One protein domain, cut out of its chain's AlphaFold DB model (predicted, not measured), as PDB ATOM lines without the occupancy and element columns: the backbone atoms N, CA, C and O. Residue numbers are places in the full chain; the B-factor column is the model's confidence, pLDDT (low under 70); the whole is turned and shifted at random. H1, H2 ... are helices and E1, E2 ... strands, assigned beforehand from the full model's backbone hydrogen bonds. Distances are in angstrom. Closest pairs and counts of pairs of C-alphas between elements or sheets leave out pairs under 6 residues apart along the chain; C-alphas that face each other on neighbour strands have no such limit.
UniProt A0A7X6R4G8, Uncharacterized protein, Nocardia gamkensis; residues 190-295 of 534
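AT A GLANCE: This is residues 190 to 295 of the 534 residues of an uncharacterized protein of Nocardia gamkensis (UniProt A0A7X6R4G8). A strongly twisted four-stranded sheet makes the middle layer of a rounded domain, with the long helix H2 packed on one face and the shorter H1 on the other. The small helix H3 packs on H2. The printed part has 106 residues, with three named helices and four named strands in the order E1, H1, E2, H2, E3, E4, H3; the class is mixed. The sheet runs E2, E1, E3, E4, all antiparallel. The whole is compact, with a radius of gyration of the C-alphas of 12.9 A and spans of 34 by 28 by 25 A.

IN THESE COORDINATES: The strands are E1, residues 190 to 196, from C-alpha 190 at (-30.762, 6.018, -61.844) over 20.1 A; E2, 236 to 243, 21.9 A; E3, 278 to 282; and E4, 286 to 289. H2, 246 to 267, is 31.4 A long and H1, 214 to 224, 15.4 A. H3, 290 to 294, ends at C-alpha 294, (-32.776, 1.428, -40.579).

HOW THE PARTS SIT: N 193 and O 239 of E1 and E2 are 2.8 A apart, N 194 and O 280 of E1 and E3 2.9 A, and N 279 and O 288 of the hairpin E3 and E4 2.8 A, within hydrogen-bond range. E2, H2 and E3 form a split strand-helix-strand unit, its strands running the same way with E1 between them; the crossover is right-handed. The closest C-alphas of E2 and H2, Ala 243 and Ala 249, are 5.3 A apart. H1 is on the opposite face, at a height over the sheet of 9.1 A; its closest C-alpha pair with E2 is Phe 217 and Gly 236, 5.7 A. H2 touches H3 with residues 250 to 258 alone, closest at C-alphas 254 and 293, 5.5 A. H3 only grazes the sheet. Every O i to N i+4 pair is within hydrogen-bond range in H1 and H3, and 17 of 18 in H2.

THE WHOLE: The farthest C-alphas, Ser 227 and Leu 266, are 36.8 A apart. The printed part has no cut. The links E1 to H1 and H1 to E2 are long. The pLDDT is under 70 at residues 198 to 208, 265, 268 to 277 and 293 to 295.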
ATOM      1  N   GLU A 190     -31.336   7.234 -62.418       95.81
ATOM      2  CA  GLU A 190     -30.762   6.018 -61.844       95.81
ATOM      3  C   GLU A 190     -29.782   6.351 -60.714       95.81
ATOM      4  O   GLU A 190     -28.822   7.106 -60.894       95.81
ATOM      5  N   TYR A 191     -30.013   5.746 -59.552       95.69
ATOM      6  CA  TYR A 191     -29.159   5.844 -58.375       95.69
ATOM      7  C   TYR A 191     -28.577   4.477 -58.042       95.69
ATOM      8  O   TYR A 191     -29.306   3.494 -57.938       95.69
ATOM      9  N   THR A 192     -27.266   4.413 -57.830       95.56
ATOM     10  CA  THR A 192     -26.572   3.189 -57.417       95.56
ATOM     11  C   THR A 192     -26.085   3.325 -55.983       95.56
ATOM     12  O   THR A 192     -25.402   4.290 -55.642       95.56
ATOM     13  N   PHE A 193     -26.426   2.345 -55.156       94.19
ATOM     14  CA  PHE A 193     -26.018   2.238 -53.765       94.19
ATOM     15  C   PHE A 193     -25.020   1.104 -53.593       94.19
ATOM     16  O   PHE A 193     -25.222   0.013 -54.128       94.19
ATOM     17  N   LEU A 194     -23.980   1.358 -52.804       91.31
ATOM     18  CA  LEU A 194     -22.991   0.365 -52.395       91.31
ATOM     19  C   LEU A 194     -22.925   0.313 -50.871       91.31
ATOM     20  O   LEU A 194     -22.690   1.337 -50.231       91.31
ATOM     21  N   ALA A 195     -23.118  -0.870 -50.290       89.19
ATOM     22  CA  ALA A 195     -22.993  -1.085 -48.850       89.19
ATOM     23  C   ALA A 195     -22.062  -2.273 -48.552       89.19
ATOM     24  O   ALA A 195     -22.362  -3.392 -48.968       89.19
ATOM     25  N   PRO A 196     -20.935  -2.064 -47.854       86.12
ATOM     26  CA  PRO A 196     -19.997  -3.117 -47.516       86.12
ATOM     27  C   PRO A 196     -20.589  -4.033 -46.447       86.12
ATOM     28  O   PRO A 196     -21.300  -3.600 -45.537       86.12
ATOM     29  N   LEU A 197     -20.259  -5.316 -46.542       78.81
ATOM     30  CA  LEU A 197     -20.612  -6.313 -45.541       78.81
ATOM     31  C   LEU A 197     -19.433  -6.561 -44.609       78.81
ATOM     32  O   LEU A 197     -18.266  -6.508 -45.007       78.81
ATOM     33  N   SER A 198     -19.747  -6.887 -43.359       69.62
ATOM     34  CA  SER A 198     -18.735  -7.285 -42.396       69.62
ATOM     35  C   SER A 198     -18.452  -8.784 -42.453       69.62
ATOM     36  O   SER A 198     -19.365  -9.596 -42.582       69.62
ATOM     37  N   THR A 199     -17.178  -9.167 -42.378       58.16
ATOM     38  CA  THR A 199     -16.730 -10.564 -42.429       58.16
ATOM     39  C   THR A 199     -17.310 -11.387 -41.272       58.16
ATOM     40  O   THR A 199     -16.978 -11.133 -40.116       58.16
ATOM     41  N   ASN A 200     -18.159 -12.372 -41.607       49.41
ATOM     42  CA  ASN A 200     -18.329 -13.698 -40.969       49.41
ATOM     43  C   ASN A 200     -19.559 -14.466 -41.497       49.41
ATOM     44  O   ASN A 200     -19.668 -15.667 -41.257       49.41
ATOM     45  N   GLY A 201     -20.456 -13.823 -42.250       50.75
ATOM     46  CA  GLY A 201     -21.480 -14.533 -43.014       50.75
ATOM     47  C   GLY A 201     -20.843 -15.196 -44.232       50.75
ATOM     48  O   GLY A 201     -20.377 -14.504 -45.134       50.75
ATOM     49  N   LYS A 202     -20.787 -16.529 -44.265       49.69
ATOM     50  CA  LYS A 202     -20.454 -17.279 -45.484       49.69
ATOM     51  C   LYS A 202     -21.608 -17.125 -46.487       49.69
ATOM     52  O   LYS A 202     -22.442 -18.016 -46.586       49.69
ATOM     53  N   CYS A 203     -21.689 -16.000 -47.194       53.00
ATOM     54  CA  CYS A 203     -22.433 -15.961 -48.450       53.00
ATOM     55  C   CYS A 203     -21.538 -16.613 -49.508       53.00
ATOM     56  O   CYS A 203     -20.437 -16.126 -49.762       53.00
ATOM     57  N   ASP A 204     -21.961 -17.766 -50.025       53.75
ATOM     58  CA  ASP A 204     -21.188 -18.548 -50.992       53.75
ATOM     59  C   ASP A 204     -21.060 -17.798 -52.334       53.75
ATOM     60  O   ASP A 204     -21.984 -17.106 -52.765       53.75
ATOM     61  N   VAL A 205     -19.878 -17.892 -52.945       50.81
ATOM     62  CA  VAL A 205     -19.221 -16.845 -53.764       50.81
ATOM     63  C   VAL A 205     -19.503 -16.963 -55.277       50.81
ATOM     64  O   VAL A 205     -18.695 -16.547 -56.098       50.81
ATOM     65  N   ASP A 206     -20.683 -17.447 -55.668       56.78
ATOM     66  CA  ASP A 206     -21.162 -17.418 -57.071       56.78
ATOM     67  C   ASP A 206     -22.209 -16.306 -57.300       56.78
ATOM     68  O   ASP A 206     -23.150 -16.442 -58.083       56.78
ATOM     69  N   SER A 207     -22.124 -15.213 -56.542       57.84
ATOM     70  CA  SER A 207     -23.262 -14.324 -56.343       57.84
ATOM     71  C   SER A 207     -23.442 -13.281 -57.454       57.84
ATOM     72  O   SER A 207     -22.664 -12.336 -57.571       57.84
ATOM     73  N   GLU A 208     -24.517 -13.427 -58.229       68.00
ATOM     74  CA  GLU A 208     -25.096 -12.357 -59.046       68.00
ATOM     75  C   GLU A 208     -25.626 -11.202 -58.155       68.00
ATOM     76  O   GLU A 208     -25.947 -11.421 -56.977       68.00
ATOM     77  N   PRO A 209     -25.765  -9.969 -58.694       74.50
ATOM     78  CA  PRO A 209     -26.429  -8.871 -57.996       74.50
ATOM     79  C   PRO A 209     -27.758  -9.315 -57.358       74.50
ATOM     80  O   PRO A 209     -28.533 -10.040 -57.985       74.50
ATOM     81  N   PRO A 210     -28.060  -8.890 -56.117       83.88
ATOM     82  CA  PRO A 210     -27.495  -7.721 -55.439       83.88
ATOM     83  C   PRO A 210     -26.244  -7.983 -54.587       83.88
ATOM     84  O   PRO A 210     -25.720  -7.042 -53.997       83.88
ATOM     85  N   TRP A 211     -25.766  -9.223 -54.485       83.81
ATOM     86  CA  TRP A 211     -24.615  -9.569 -53.649       83.81
ATOM     87  C   TRP A 211     -23.336  -9.524 -54.478       83.81
ATOM     88  O   TRP A 211     -23.270 -10.110 -55.552       83.81
ATOM     89  N   LEU A 212     -22.322  -8.826 -53.979       85.31
ATOM     90  CA  LEU A 212     -21.030  -8.704 -54.637       85.31
ATOM     91  C   LEU A 212     -19.955  -9.431 -53.842       85.31
ATOM     92  O   LEU A 212     -19.834  -9.254 -52.622       85.31
ATOM     93  N   SER A 213     -19.121 -10.181 -54.565       85.38
ATOM     94  CA  SER A 213     -17.852 -10.664 -54.035       85.38
ATOM     95  C   SER A 213     -16.971  -9.478 -53.625       85.38
ATOM     96  O   SER A 213     -17.194  -8.337 -54.038       85.38
ATOM     97  N   LYS A 214     -15.936  -9.733 -52.822       86.44
ATOM     98  CA  LYS A 214     -14.977  -8.692 -52.433       86.44
ATOM     99  C   LYS A 214     -14.381  -7.966 -53.646       86.44
ATOM    100  O   LYS A 214     -14.397  -6.742 -53.687       86.44
ATOM    101  N   ASN A 215     -13.917  -8.720 -54.643       89.00
ATOM    102  CA  ASN A 215     -13.286  -8.149 -55.832       89.00
ATOM    103  C   ASN A 215     -14.284  -7.329 -56.663       89.00
ATOM    104  O   ASN A 215     -13.944  -6.243 -57.128       89.00
ATOM    105  N   ASP A 216     -15.520  -7.818 -56.816       90.38
ATOM    106  CA  ASP A 216     -16.550  -7.102 -57.577       90.38
ATOM    107  C   ASP A 216     -16.994  -5.832 -56.851       90.38
ATOM    108  O   ASP A 216     -17.157  -4.788 -57.481       90.38
ATOM    109  N   PHE A 217     -17.140  -5.889 -55.523       90.00
ATOM    110  CA  PHE A 217     -17.448  -4.720 -54.705       90.00
ATOM    111  C   PHE A 217     -16.346  -3.668 -54.815       90.00
ATOM    112  O   PHE A 217     -16.647  -2.516 -55.110       90.00
ATOM    113  N   GLU A 218     -15.080  -4.052 -54.633       91.88
ATOM    114  CA  GLU A 218     -13.943  -3.133 -54.739       91.88
ATOM    115  C   GLU A 218     -13.849  -2.513 -56.142       91.88
ATOM    116  O   GLU A 218     -13.651  -1.303 -56.276       91.88
ATOM    117  N   SER A 219     -14.071  -3.312 -57.192       93.44
ATOM    118  CA  SER A 219     -14.091  -2.820 -58.571       93.44
ATOM    119  C   SER A 219     -15.231  -1.825 -58.811       93.44
ATOM    120  O   SER A 219     -14.994  -0.767 -59.394       93.44
ATOM    121  N   LYS A 220     -16.452  -2.133 -58.359       93.25
ATOM    122  CA  LYS A 220     -17.615  -1.242 -58.504       93.25
ATOM    123  C   LYS A 220     -17.513   0.007 -57.641       93.25
ATOM    124  O   LYS A 220     -17.924   1.080 -58.074       93.25
ATOM    125  N   PHE A 221     -16.941  -0.102 -56.449       92.94
ATOM    126  CA  PHE A 221     -16.702   1.040 -55.581       92.94
ATOM    127  C   PHE A 221     -15.699   2.004 -56.211       92.94
ATOM    128  O   PHE A 221     -15.981   3.194 -56.286       92.94
ATOM    129  N   ALA A 222     -14.589   1.506 -56.762       94.00
ATOM    130  CA  ALA A 222     -13.634   2.348 -57.482       94.00
ATOM    131  C   ALA A 222     -14.238   2.995 -58.747       94.00
ATOM    132  O   ALA A 222     -13.887   4.125 -59.079       94.00
ATOM    133  N   GLU A 223     -15.154   2.302 -59.437       94.06
ATOM    134  CA  GLU A 223     -15.881   2.826 -60.604       94.06
ATOM    135  C   GLU A 223     -16.820   3.987 -60.227       94.06
ATOM    136  O   GLU A 223     -16.763   5.054 -60.838       94.06
ATOM    137  N   TYR A 224     -17.679   3.797 -59.219       92.75
ATOM    138  CA  TYR A 224     -18.724   4.768 -58.863       92.75
ATOM    139  C   TYR A 224     -18.282   5.839 -57.853       92.75
ATOM    140  O   TYR A 224     -18.887   6.917 -57.815       92.75
ATOM    141  N   MET A 225     -17.258   5.547 -57.042       92.75
ATOM    142  CA  MET A 225     -16.746   6.374 -55.938       92.75
ATOM    143  C   MET A 225     -15.221   6.585 -56.025       92.75
ATOM    144  O   MET A 225     -14.505   6.305 -55.066       92.75
ATOM    145  N   PRO A 226     -14.683   7.110 -57.143       91.19
ATOM    146  CA  PRO A 226     -13.233   7.213 -57.342       91.19
ATOM    147  C   PRO A 226     -12.525   8.153 -56.350       91.19
ATOM    148  O   PRO A 226     -11.308   8.087 -56.208       91.19
ATOM    149  N   SER A 227     -13.268   9.056 -55.698       88.88
ATOM    150  CA  SER A 227     -12.754  10.033 -54.730       88.88
ATOM    151  C   SER A 227     -12.853   9.594 -53.267       88.88
ATOM    152  O   SER A 227     -12.288  10.270 -52.410       88.88
ATOM    153  N   GLU A 228     -13.577   8.514 -52.969       89.19
ATOM    154  CA  GLU A 228     -13.793   8.036 -51.599       89.19
ATOM    155  C   GLU A 228     -12.756   6.970 -51.223       89.19
ATOM    156  O   GLU A 228     -12.321   6.176 -52.059       89.19
ATOM    157  N   GLU A 229     -12.366   6.920 -49.950       89.38
ATOM    158  CA  GLU A 229     -11.487   5.859 -49.452       89.38
ATOM    159  C   GLU A 229     -12.236   4.516 -49.422       89.38
ATOM    160  O   GLU A 229     -13.387   4.444 -48.990       89.38
ATOM    161  N   MET A 230     -11.577   3.439 -49.874       89.56
ATOM    162  CA  MET A 230     -12.160   2.097 -49.891       89.56
ATOM    163  C   MET A 230     -12.527   1.656 -48.465       89.56
ATOM    164  O   MET A 230     -11.627   1.485 -47.634       89.56
ATOM    165  N   PRO A 231     -13.810   1.400 -48.159       87.50
ATOM    166  CA  PRO A 231     -14.187   0.930 -46.841       87.50
ATOM    167  C   PRO A 231     -13.699  -0.500 -46.608       87.50
ATOM    168  O   PRO A 231     -13.627  -1.323 -47.525       87.50
ATOM    169  N   ASN A 232     -13.426  -0.829 -45.344       84.06
ATOM    170  CA  ASN A 232     -13.140  -2.207 -44.961       84.06
ATOM    171  C   ASN A 232     -14.358  -3.090 -45.273       84.06
ATOM    172  O   ASN A 232     -15.455  -2.840 -44.771       84.06
ATOM    173  N   ASN A 233     -14.164  -4.112 -46.103       83.62
ATOM    174  CA  ASN A 233     -15.258  -4.892 -46.661       83.62
ATOM    175  C   ASN A 233     -14.877  -6.371 -46.843       83.62
ATOM    176  O   ASN A 233     -13.709  -6.736 -47.018       83.62
ATOM    177  N   ALA A 234     -15.900  -7.219 -46.799       79.44
ATOM    178  CA  ALA A 234     -15.833  -8.648 -47.086       79.44
ATOM    179  C   ALA A 234     -16.491  -8.999 -48.436       79.44
ATOM    180  O   ALA A 234     -16.901 -10.140 -48.632       79.44
ATOM    181  N   GLY A 235     -16.665  -8.012 -49.319       83.00
ATOM    182  CA  GLY A 235     -17.775  -7.967 -50.272       83.00
ATOM    183  C   GLY A 235     -18.839  -6.964 -49.836       83.00
ATOM    184  O   GLY A 235     -18.667  -6.224 -48.859       83.00
ATOM    185  N   GLY A 236     -19.947  -6.930 -50.566       84.12
ATOM    186  CA  GLY A 236     -20.972  -5.925 -50.326       84.12
ATOM    187  C   GLY A 236     -22.283  -6.178 -51.046       84.12
ATOM    188  O   GLY A 236     -22.491  -7.207 -51.682       84.12
ATOM    189  N   LEU A 237     -23.166  -5.200 -50.927       87.75
ATOM    190  CA  LEU A 237     -24.427  -5.118 -51.639       87.75
ATOM    191  C   LEU A 237     -24.344  -4.007 -52.679       87.75
ATOM    192  O   LEU A 237     -23.848  -2.918 -52.380       87.75
ATOM    193  N   ILE A 238     -24.886  -4.279 -53.864       91.12
ATOM    194  CA  ILE A 238     -25.214  -3.268 -54.863       91.12
ATOM    195  C   ILE A 238     -26.726  -3.208 -55.044       91.12
ATOM    196  O   ILE A 238     -27.397  -4.231 -55.183       91.12
ATOM    197  N   PHE A 239     -27.267  -1.997 -55.043       93.12
ATOM    198  CA  PHE A 239     -28.682  -1.762 -55.291       93.12
ATOM    199  C   PHE A 239     -28.847  -0.593 -56.250       93.12
ATOM    200  O   PHE A 239     -28.266   0.469 -56.044       93.12
ATOM    201  N   GLN A 240     -29.638  -0.796 -57.298       95.00
ATOM    202  CA  GLN A 240     -29.987   0.245 -58.254       95.00
ATOM    203  C   GLN A 240     -31.443   0.645 -58.038       95.00
ATOM    204  O   GLN A 240     -32.320  -0.214 -57.935       95.00
ATOM    205  N   ALA A 241     -31.686   1.947 -57.947       94.38
ATOM    206  CA  ALA A 241     -33.012   2.516 -57.800       94.38
ATOM    207  C   ALA A 241     -33.247   3.603 -58.839       94.38
ATOM    208  O   ALA A 241     -32.510   4.585 -58.894       94.38
ATOM    209  N   SER A 242     -34.347   3.460 -59.569       95.56
ATOM    210  CA  SER A 242     -34.903   4.524 -60.393       95.56
ATOM    211  C   SER A 242     -35.788   5.411 -59.517       95.56
ATOM    212  O   SER A 242     -36.766   4.937 -58.928       95.56
ATOM    213  N   ALA A 243     -35.429   6.683 -59.363       95.12
ATOM    214  CA  ALA A 243     -36.169   7.621 -58.523       95.12
ATOM    215  C   ALA A 243     -36.074   9.048 -59.061       95.12
ATOM    216  O   ALA A 243     -35.093   9.425 -59.687       95.12
ATOM    217  N   ILE A 244     -37.079   9.873 -58.772       94.56
ATOM    218  CA  ILE A 244     -37.093  11.285 -59.181       94.56
ATOM    219  C   ILE A 244     -35.993  12.111 -58.496       94.56
ATOM    220  O   ILE A 244     -35.503  13.095 -59.040       94.56
ATOM    221  N   GLU A 245     -35.597  11.715 -57.285       94.00
ATOM    222  CA  GLU A 245     -34.613  12.434 -56.490       94.00
ATOM    223  C   GLU A 245     -33.934  11.527 -55.444       94.00
ATOM    224  O   GLU A 245     -34.408  10.434 -55.110       94.00
ATOM    225  N   LYS A 246     -32.793  11.989 -54.919       92.44
ATOM    226  CA  LYS A 246     -31.869  11.192 -54.092       92.44
ATOM    227  C   LYS A 246     -32.445  10.695 -52.761       92.44
ATOM    228  O   LYS A 246     -32.047   9.631 -52.288       92.44
ATOM    229  N   TYR A 247     -33.332  11.447 -52.114       92.56
ATOM    230  CA  TYR A 247     -33.947  11.056 -50.845       92.56
ATOM    231  C   TYR A 247     -34.940   9.913 -51.071       92.56
ATOM    232  O   TYR A 247     -34.903   8.937 -50.327       92.56
ATOM    233  N   ARG A 248     -35.730   9.952 -52.149       92.31
ATOM    234  CA  ARG A 248     -36.588   8.842 -52.565       92.31
ATOM    235  C   ARG A 248     -35.780   7.595 -52.902       92.31
ATOM    236  O   ARG A 248     -36.132   6.505 -52.456       92.31
ATOM    237  N   ALA A 249     -34.674   7.745 -53.630       93.19
ATOM    238  CA  ALA A 249     -33.755   6.635 -53.883       93.19
ATOM    239  C   ALA A 249     -33.236   6.024 -52.569       93.19
ATOM    240  O   ALA A 249     -33.178   4.806 -52.415       93.19
ATOM    241  N   THR A 250     -32.920   6.881 -51.593       91.69
ATOM    242  CA  THR A 250     -32.456   6.471 -50.262       91.69
ATOM    243  C   THR A 250     -33.535   5.704 -49.489       91.69
ATOM    244  O   THR A 250     -33.224   4.699 -48.857       91.69
ATOM    245  N   GLU A 251     -34.805   6.115 -49.565       88.25
ATOM    246  CA  GLU A 251     -35.935   5.374 -48.974       88.25
ATOM    247  C   GLU A 251     -36.105   3.982 -49.601       88.25
ATOM    248  O   GLU A 251     -36.332   3.003 -48.888       88.25
ATOM    249  N   LEU A 252     -35.977   3.878 -50.930       89.69
ATOM    250  CA  LEU A 252     -36.039   2.595 -51.641       89.69
ATOM    251  C   LEU A 252     -34.891   1.672 -51.219       89.69
ATOM    252  O   LEU A 252     -35.117   0.489 -50.967       89.69
ATOM    253  N   PHE A 253     -33.682   2.223 -51.086       90.56
ATOM    254  CA  PHE A 253     -32.523   1.486 -50.597       90.56
ATOM    255  C   PHE A 253     -32.700   1.026 -49.144       90.56
ATOM    256  O   PHE A 253     -32.441  -0.136 -48.836       90.56
ATOM    257  N   ALA A 254     -33.210   1.890 -48.263       86.38
ATOM    258  CA  ALA A 254     -33.504   1.537 -46.875       86.38
ATOM    259  C   ALA A 254     -34.528   0.390 -46.779       86.38
ATOM    260  O   ALA A 254     -34.294  -0.577 -46.051       86.38
ATOM    261  N   LYS A 255     -35.613   0.442 -47.570       83.19
ATOM    262  CA  LYS A 255     -36.606  -0.645 -47.665       83.19
ATOM    263  C   LYS A 255     -35.960  -1.949 -48.141       83.19
ATOM    264  O   LYS A 255     -36.143  -2.989 -47.512       83.19
ATOM    265  N   PHE A 256     -35.176  -1.890 -49.220       86.88
ATOM    266  CA  PHE A 256     -34.449  -3.051 -49.739       86.88
ATOM    267  C   PHE A 256     -33.548  -3.677 -48.667       86.88
ATOM    268  O   PHE A 256     -33.558  -4.896 -48.483       86.88
ATOM    269  N   LEU A 257     -32.811  -2.843 -47.930       82.38
ATOM    270  CA  LEU A 257     -31.900  -3.284 -46.885       82.38
ATOM    271  C   LEU A 257     -32.640  -3.954 -45.725       82.38
ATOM    272  O   LEU A 257     -32.238  -5.033 -45.291       82.38
ATOM    273  N   GLN A 258     -33.740  -3.358 -45.258       78.69
ATOM    274  CA  GLN A 258     -34.595  -3.944 -44.222       78.69
ATOM    275  C   GLN A 258     -35.154  -5.308 -44.657       78.69
ATOM    276  O   GLN A 258     -35.076  -6.270 -43.894       78.69
ATOM    277  N   ASP A 259     -35.645  -5.429 -45.894       78.56
ATOM    278  CA  ASP A 259     -36.170  -6.691 -46.429       78.56
ATOM    279  C   ASP A 259     -35.071  -7.756 -46.612       78.56
ATOM    280  O   ASP A 259     -35.307  -8.956 -46.418       78.56
ATOM    281  N   ALA A 260     -33.863  -7.352 -47.014       78.12
ATOM    282  CA  ALA A 260     -32.712  -8.246 -47.130       78.12
ATOM    283  C   ALA A 260     -32.268  -8.757 -45.749       78.12
ATOM    284  O   ALA A 260     -32.108  -9.963 -45.562       78.12
ATOM    285  N   LEU A 261     -32.166  -7.860 -44.765       74.69
ATOM    286  CA  LEU A 261     -31.842  -8.186 -43.376       74.69
ATOM    287  C   LEU A 261     -32.879  -9.103 -42.727       74.69
ATOM    288  O   LEU A 261     -32.518 -10.096 -42.097       74.69
ATOM    289  N   ALA A 262     -34.167  -8.789 -42.885       73.38
ATOM    290  CA  ALA A 262     -35.253  -9.580 -42.316       73.38
ATOM    291  C   ALA A 262     -35.232 -11.021 -42.848       73.38
ATOM    292  O   ALA A 262     -35.398 -11.964 -42.077       73.38
ATOM    293  N   ARG A 263     -34.963 -11.204 -44.149       74.88
ATOM    294  CA  ARG A 263     -34.767 -12.533 -44.751       74.88
ATOM    295  C   ARG A 263     -33.495 -13.207 -44.257       74.88
ATOM    296  O   ARG A 263     -33.524 -14.394 -43.952       74.88
ATOM    297  N   GLY A 264     -32.413 -12.450 -44.132       70.00
ATOM    298  CA  GLY A 264     -31.149 -12.927 -43.586       70.00
ATOM    299  C   GLY A 264     -31.292 -13.577 -42.214       70.00
ATOM    300  O   GLY A 264     -30.818 -14.691 -42.020       70.00
ATOM    301  N   ARG A 265     -32.054 -12.946 -41.310       69.69
ATOM    302  CA  ARG A 265     -32.346 -13.477 -39.966       69.69
ATOM    303  C   ARG A 265     -33.092 -14.816 -39.967       69.69
ATOM    304  O   ARG A 265     -32.995 -15.551 -38.989       69.69
ATOM    305  N   LEU A 266     -33.838 -15.139 -41.030       71.75
ATOM    306  CA  LEU A 266     -34.502 -16.443 -41.179       71.75
ATOM    307  C   LEU A 266     -33.527 -17.554 -41.593       71.75
ATOM    308  O   LEU A 266     -33.813 -18.725 -41.363       71.75
ATOM    309  N   ILE A 267     -32.409 -17.190 -42.226       71.19
ATOM    310  CA  ILE A 267     -31.394 -18.123 -42.731       71.19
ATOM    311  C   ILE A 267     -30.302 -18.327 -41.678       71.19
ATOM    312  O   ILE A 267     -29.953 -19.460 -41.353       71.19
ATOM    313  N   ASP A 268     -29.785 -17.230 -41.126       66.44
ATOM    314  CA  ASP A 268     -28.783 -17.224 -40.070       66.44
ATOM    315  C   ASP A 268     -29.109 -16.108 -39.073       66.44
ATOM    316  O   ASP A 268     -29.080 -14.919 -39.402       66.44
ATOM    317  N   ALA A 269     -29.389 -16.491 -37.826       61.78
ATOM    318  CA  ALA A 269     -29.673 -15.556 -36.742       61.78
ATOM    319  C   ALA A 269     -28.506 -14.589 -36.452       61.78
ATOM    320  O   ALA A 269     -28.704 -13.604 -35.747       61.78
ATOM    321  N   LYS A 270     -27.303 -14.865 -36.981       59.16
ATOM    322  CA  LYS A 270     -26.097 -14.036 -36.840       59.16
ATOM    323  C   LYS A 270     -25.829 -13.118 -38.035       59.16
ATOM    324  O   LYS A 270     -24.806 -12.431 -38.030       59.16
ATOM    325  N   LEU A 271     -26.680 -13.114 -39.069       59.69
ATOM    326  CA  LEU A 271     -26.507 -12.186 -40.186       59.69
ATOM    327  C   LEU A 271     -26.841 -10.760 -39.727       59.69
ATOM    328  O   LEU A 271     -28.002 -10.348 -39.690       59.69
ATOM    329  N   GLU A 272     -25.800 -10.005 -39.396       57.94
ATOM    330  CA  GLU A 272     -25.880  -8.606 -38.991       57.94
ATOM    331  C   GLU A 272     -25.078  -7.730 -39.961       57.94
ATOM    332  O   GLU A 272     -23.933  -8.034 -40.316       57.94
ATOM    333  N   LEU A 273     -25.671  -6.612 -40.391       60.75
ATOM    334  CA  LEU A 273     -24.888  -5.511 -40.948       60.75
ATOM    335  C   LEU A 273     -24.141  -4.855 -39.792       60.75
ATOM    336  O   LEU A 273     -24.746  -4.558 -38.764       60.75
ATOM    337  N   LYS A 274     -22.843  -4.590 -39.956       55.78
ATOM    338  CA  LYS A 274     -22.129  -3.766 -38.978       55.78
ATOM    339  C   LYS A 274     -22.758  -2.377 -38.954       55.78
ATOM    340  O   LYS A 274     -22.820  -1.710 -39.984       55.78
ATOM    341  N   SER A 275     -23.173  -1.952 -37.766       50.66
ATOM    342  CA  SER A 275     -23.702  -0.614 -37.476       50.66
ATOM    343  C   SER A 275     -22.743   0.512 -37.862       50.66
ATOM    344  O   SER A 275     -23.189   1.619 -38.128       50.66
ATOM    345  N   ASP A 276     -21.443   0.219 -37.929       55.66
ATOM    346  CA  ASP A 276     -20.393   1.206 -38.207       55.66
ATOM    347  C   ASP A 276     -20.083   1.337 -39.709       55.66
ATOM    348  O   ASP A 276     -19.221   2.121 -40.108       55.66
ATOM    349  N   CYS A 277     -20.746   0.553 -40.564       63.12
ATOM    350  CA  CYS A 277     -20.576   0.637 -42.008       63.12
ATOM    351  C   CYS A 277     -21.507   1.718 -42.575       63.12
ATOM    352  O   CYS A 277     -22.718   1.667 -42.381       63.12
ATOM    353  N   GLY A 278     -20.947   2.692 -43.295       80.56
ATOM    354  CA  GLY A 278     -21.736   3.576 -44.151       80.56
ATOM    355  C   GLY A 278     -22.232   2.848 -45.405       80.56
ATOM    356  O   GLY A 278     -21.752   1.764 -45.733       80.56
ATOM    357  N   ALA A 279     -23.178   3.441 -46.123       88.25
ATOM    358  CA  ALA A 279     -23.485   3.110 -47.515       88.25
ATOM    359  C   ALA A 279     -23.196   4.324 -48.400       88.25
ATOM    360  O   ALA A 279     -23.309   5.450 -47.939       88.25
ATOM    361  N   TRP A 280     -22.857   4.130 -49.667       92.12
ATOM    362  CA  TRP A 280     -22.538   5.225 -50.586       92.12
ATOM    363  C   TRP A 280     -23.554   5.287 -51.715       92.12
ATOM    364  O   TRP A 280     -23.990   4.244 -52.199       92.12
ATOM    365  N   ILE A 281     -23.913   6.499 -52.140       93.56
ATOM    366  CA  ILE A 281     -24.866   6.755 -53.232       93.56
ATOM    367  C   ILE A 281     -24.193   7.456 -54.418       93.56
ATOM    368  O   ILE A 281     -23.533   8.482 -54.252       93.56
ATOM    369  N   HIS A 282     -24.393   6.917 -55.621       92.88
ATOM    370  CA  HIS A 282     -24.027   7.521 -56.901       92.88
ATOM    371  C   HIS A 282     -25.305   7.878 -57.678       92.88
ATOM    372  O   HIS A 282     -26.192   7.028 -57.745       92.88
ATOM    373  N   PRO A 283     -25.419   9.065 -58.302       90.31
ATOM    374  CA  PRO A 283     -24.464  10.177 -58.290       90.31
ATOM    375  C   PRO A 283     -24.435  10.943 -56.954       90.31
ATOM    376  O   PRO A 283     -25.398  10.939 -56.187       90.31
ATOM    377  N   GLY A 284     -23.330  11.654 -56.703       79.75
ATOM    378  CA  GLY A 284     -23.187  12.592 -55.581       79.75
ATOM    379  C   GLY A 284     -22.324  12.118 -54.408       79.75
ATOM    380  O   GLY A 284     -22.170  12.898 -53.476       79.75
ATOM    381  N   SER A 285     -21.793  10.891 -54.457       71.00
ATOM    382  CA  SER A 285     -20.760  10.327 -53.568       71.00
ATOM    383  C   SER A 285     -20.908  10.696 -52.088       71.00
ATOM    384  O   SER A 285     -19.966  11.151 -51.458       71.00
ATOM    385  N   ASN A 286     -22.107  10.525 -51.521       77.94
ATOM    386  CA  ASN A 286     -22.344  10.804 -50.101       77.94
ATOM    387  C   ASN A 286     -22.389   9.504 -49.299       77.94
ATOM    388  O   ASN A 286     -23.139   8.591 -49.655       77.94
ATOM    389  N   ALA A 287     -21.651   9.457 -48.191       83.00
ATOM    390  CA  ALA A 287     -21.806   8.416 -47.188       83.00
ATOM    391  C   ALA A 287     -23.137   8.601 -46.432       83.00
ATOM    392  O   ALA A 287     -23.471   9.685 -45.950       83.00
ATOM    393  N   LEU A 288     -23.906   7.525 -46.341       84.69
ATOM    394  CA  LEU A 288     -25.161   7.387 -45.623       84.69
ATOM    395  C   LEU A 288     -24.917   6.512 -44.400       84.69
ATOM    396  O   LEU A 288     -24.294   5.458 -44.496       84.69
ATOM    397  N   ASN A 289     -25.441   6.924 -43.255       82.00
ATOM    398  CA  ASN A 289     -25.315   6.169 -42.018       82.00
ATOM    399  C   ASN A 289     -26.374   5.049 -41.976       82.00
ATOM    400  O   ASN A 289     -27.572   5.336 -41.957       82.00
ATOM    401  N   LEU A 290     -25.958   3.778 -41.991       73.38
ATOM    402  CA  LEU A 290     -26.879   2.630 -42.040       73.38
ATOM    403  C   LEU A 290     -27.844   2.554 -40.834       73.38
ATOM    404  O   LEU A 290     -29.035   2.303 -41.052       73.38
ATOM    405  N   PRO A 291     -27.406   2.796 -39.582       70.69
ATOM    406  CA  PRO A 291     -28.303   2.972 -38.443       70.69
ATOM    407  C   PRO A 291     -29.408   4.005 -38.675       70.69
ATOM    408  O   PRO A 291     -30.571   3.712 -38.410       70.69
ATOM    409  N   ASP A 292     -29.091   5.168 -39.246       72.12
ATOM    410  CA  ASP A 292     -30.089   6.218 -39.498       72.12
ATOM    411  C   ASP A 292     -31.086   5.810 -40.593       72.12
ATOM    412  O   ASP A 292     -32.242   6.226 -40.570       72.12
ATOM    413  N   LEU A 293     -30.652   4.979 -41.547       69.12
ATOM    414  CA  LEU A 293     -31.505   4.438 -42.610       69.12
ATOM    415  C   LEU A 293     -32.445   3.334 -42.119       69.12
ATOM    416  O   LEU A 293     -33.532   3.159 -42.666       69.12
ATOM    417  N   THR A 294     -32.013   2.560 -41.124       63.00
ATOM    418  CA  THR A 294     -32.776   1.428 -40.579       63.00
ATOM    419  C   THR A 294     -33.588   1.801 -39.341       63.00
ATOM    420  O   THR A 294     -34.550   1.100 -39.025       63.00
ATOM    421  N   SER A 295     -33.250   2.917 -38.690       58.56
ATOM    422  CA  SER A 295     -34.016   3.557 -37.625       58.56
ATOM    423  C   SER A 295     -35.404   3.926 -38.135       58.56
ATOM    424  O   SER A 295     -35.590   4.868 -38.905       58.56
TER     425      SER A 295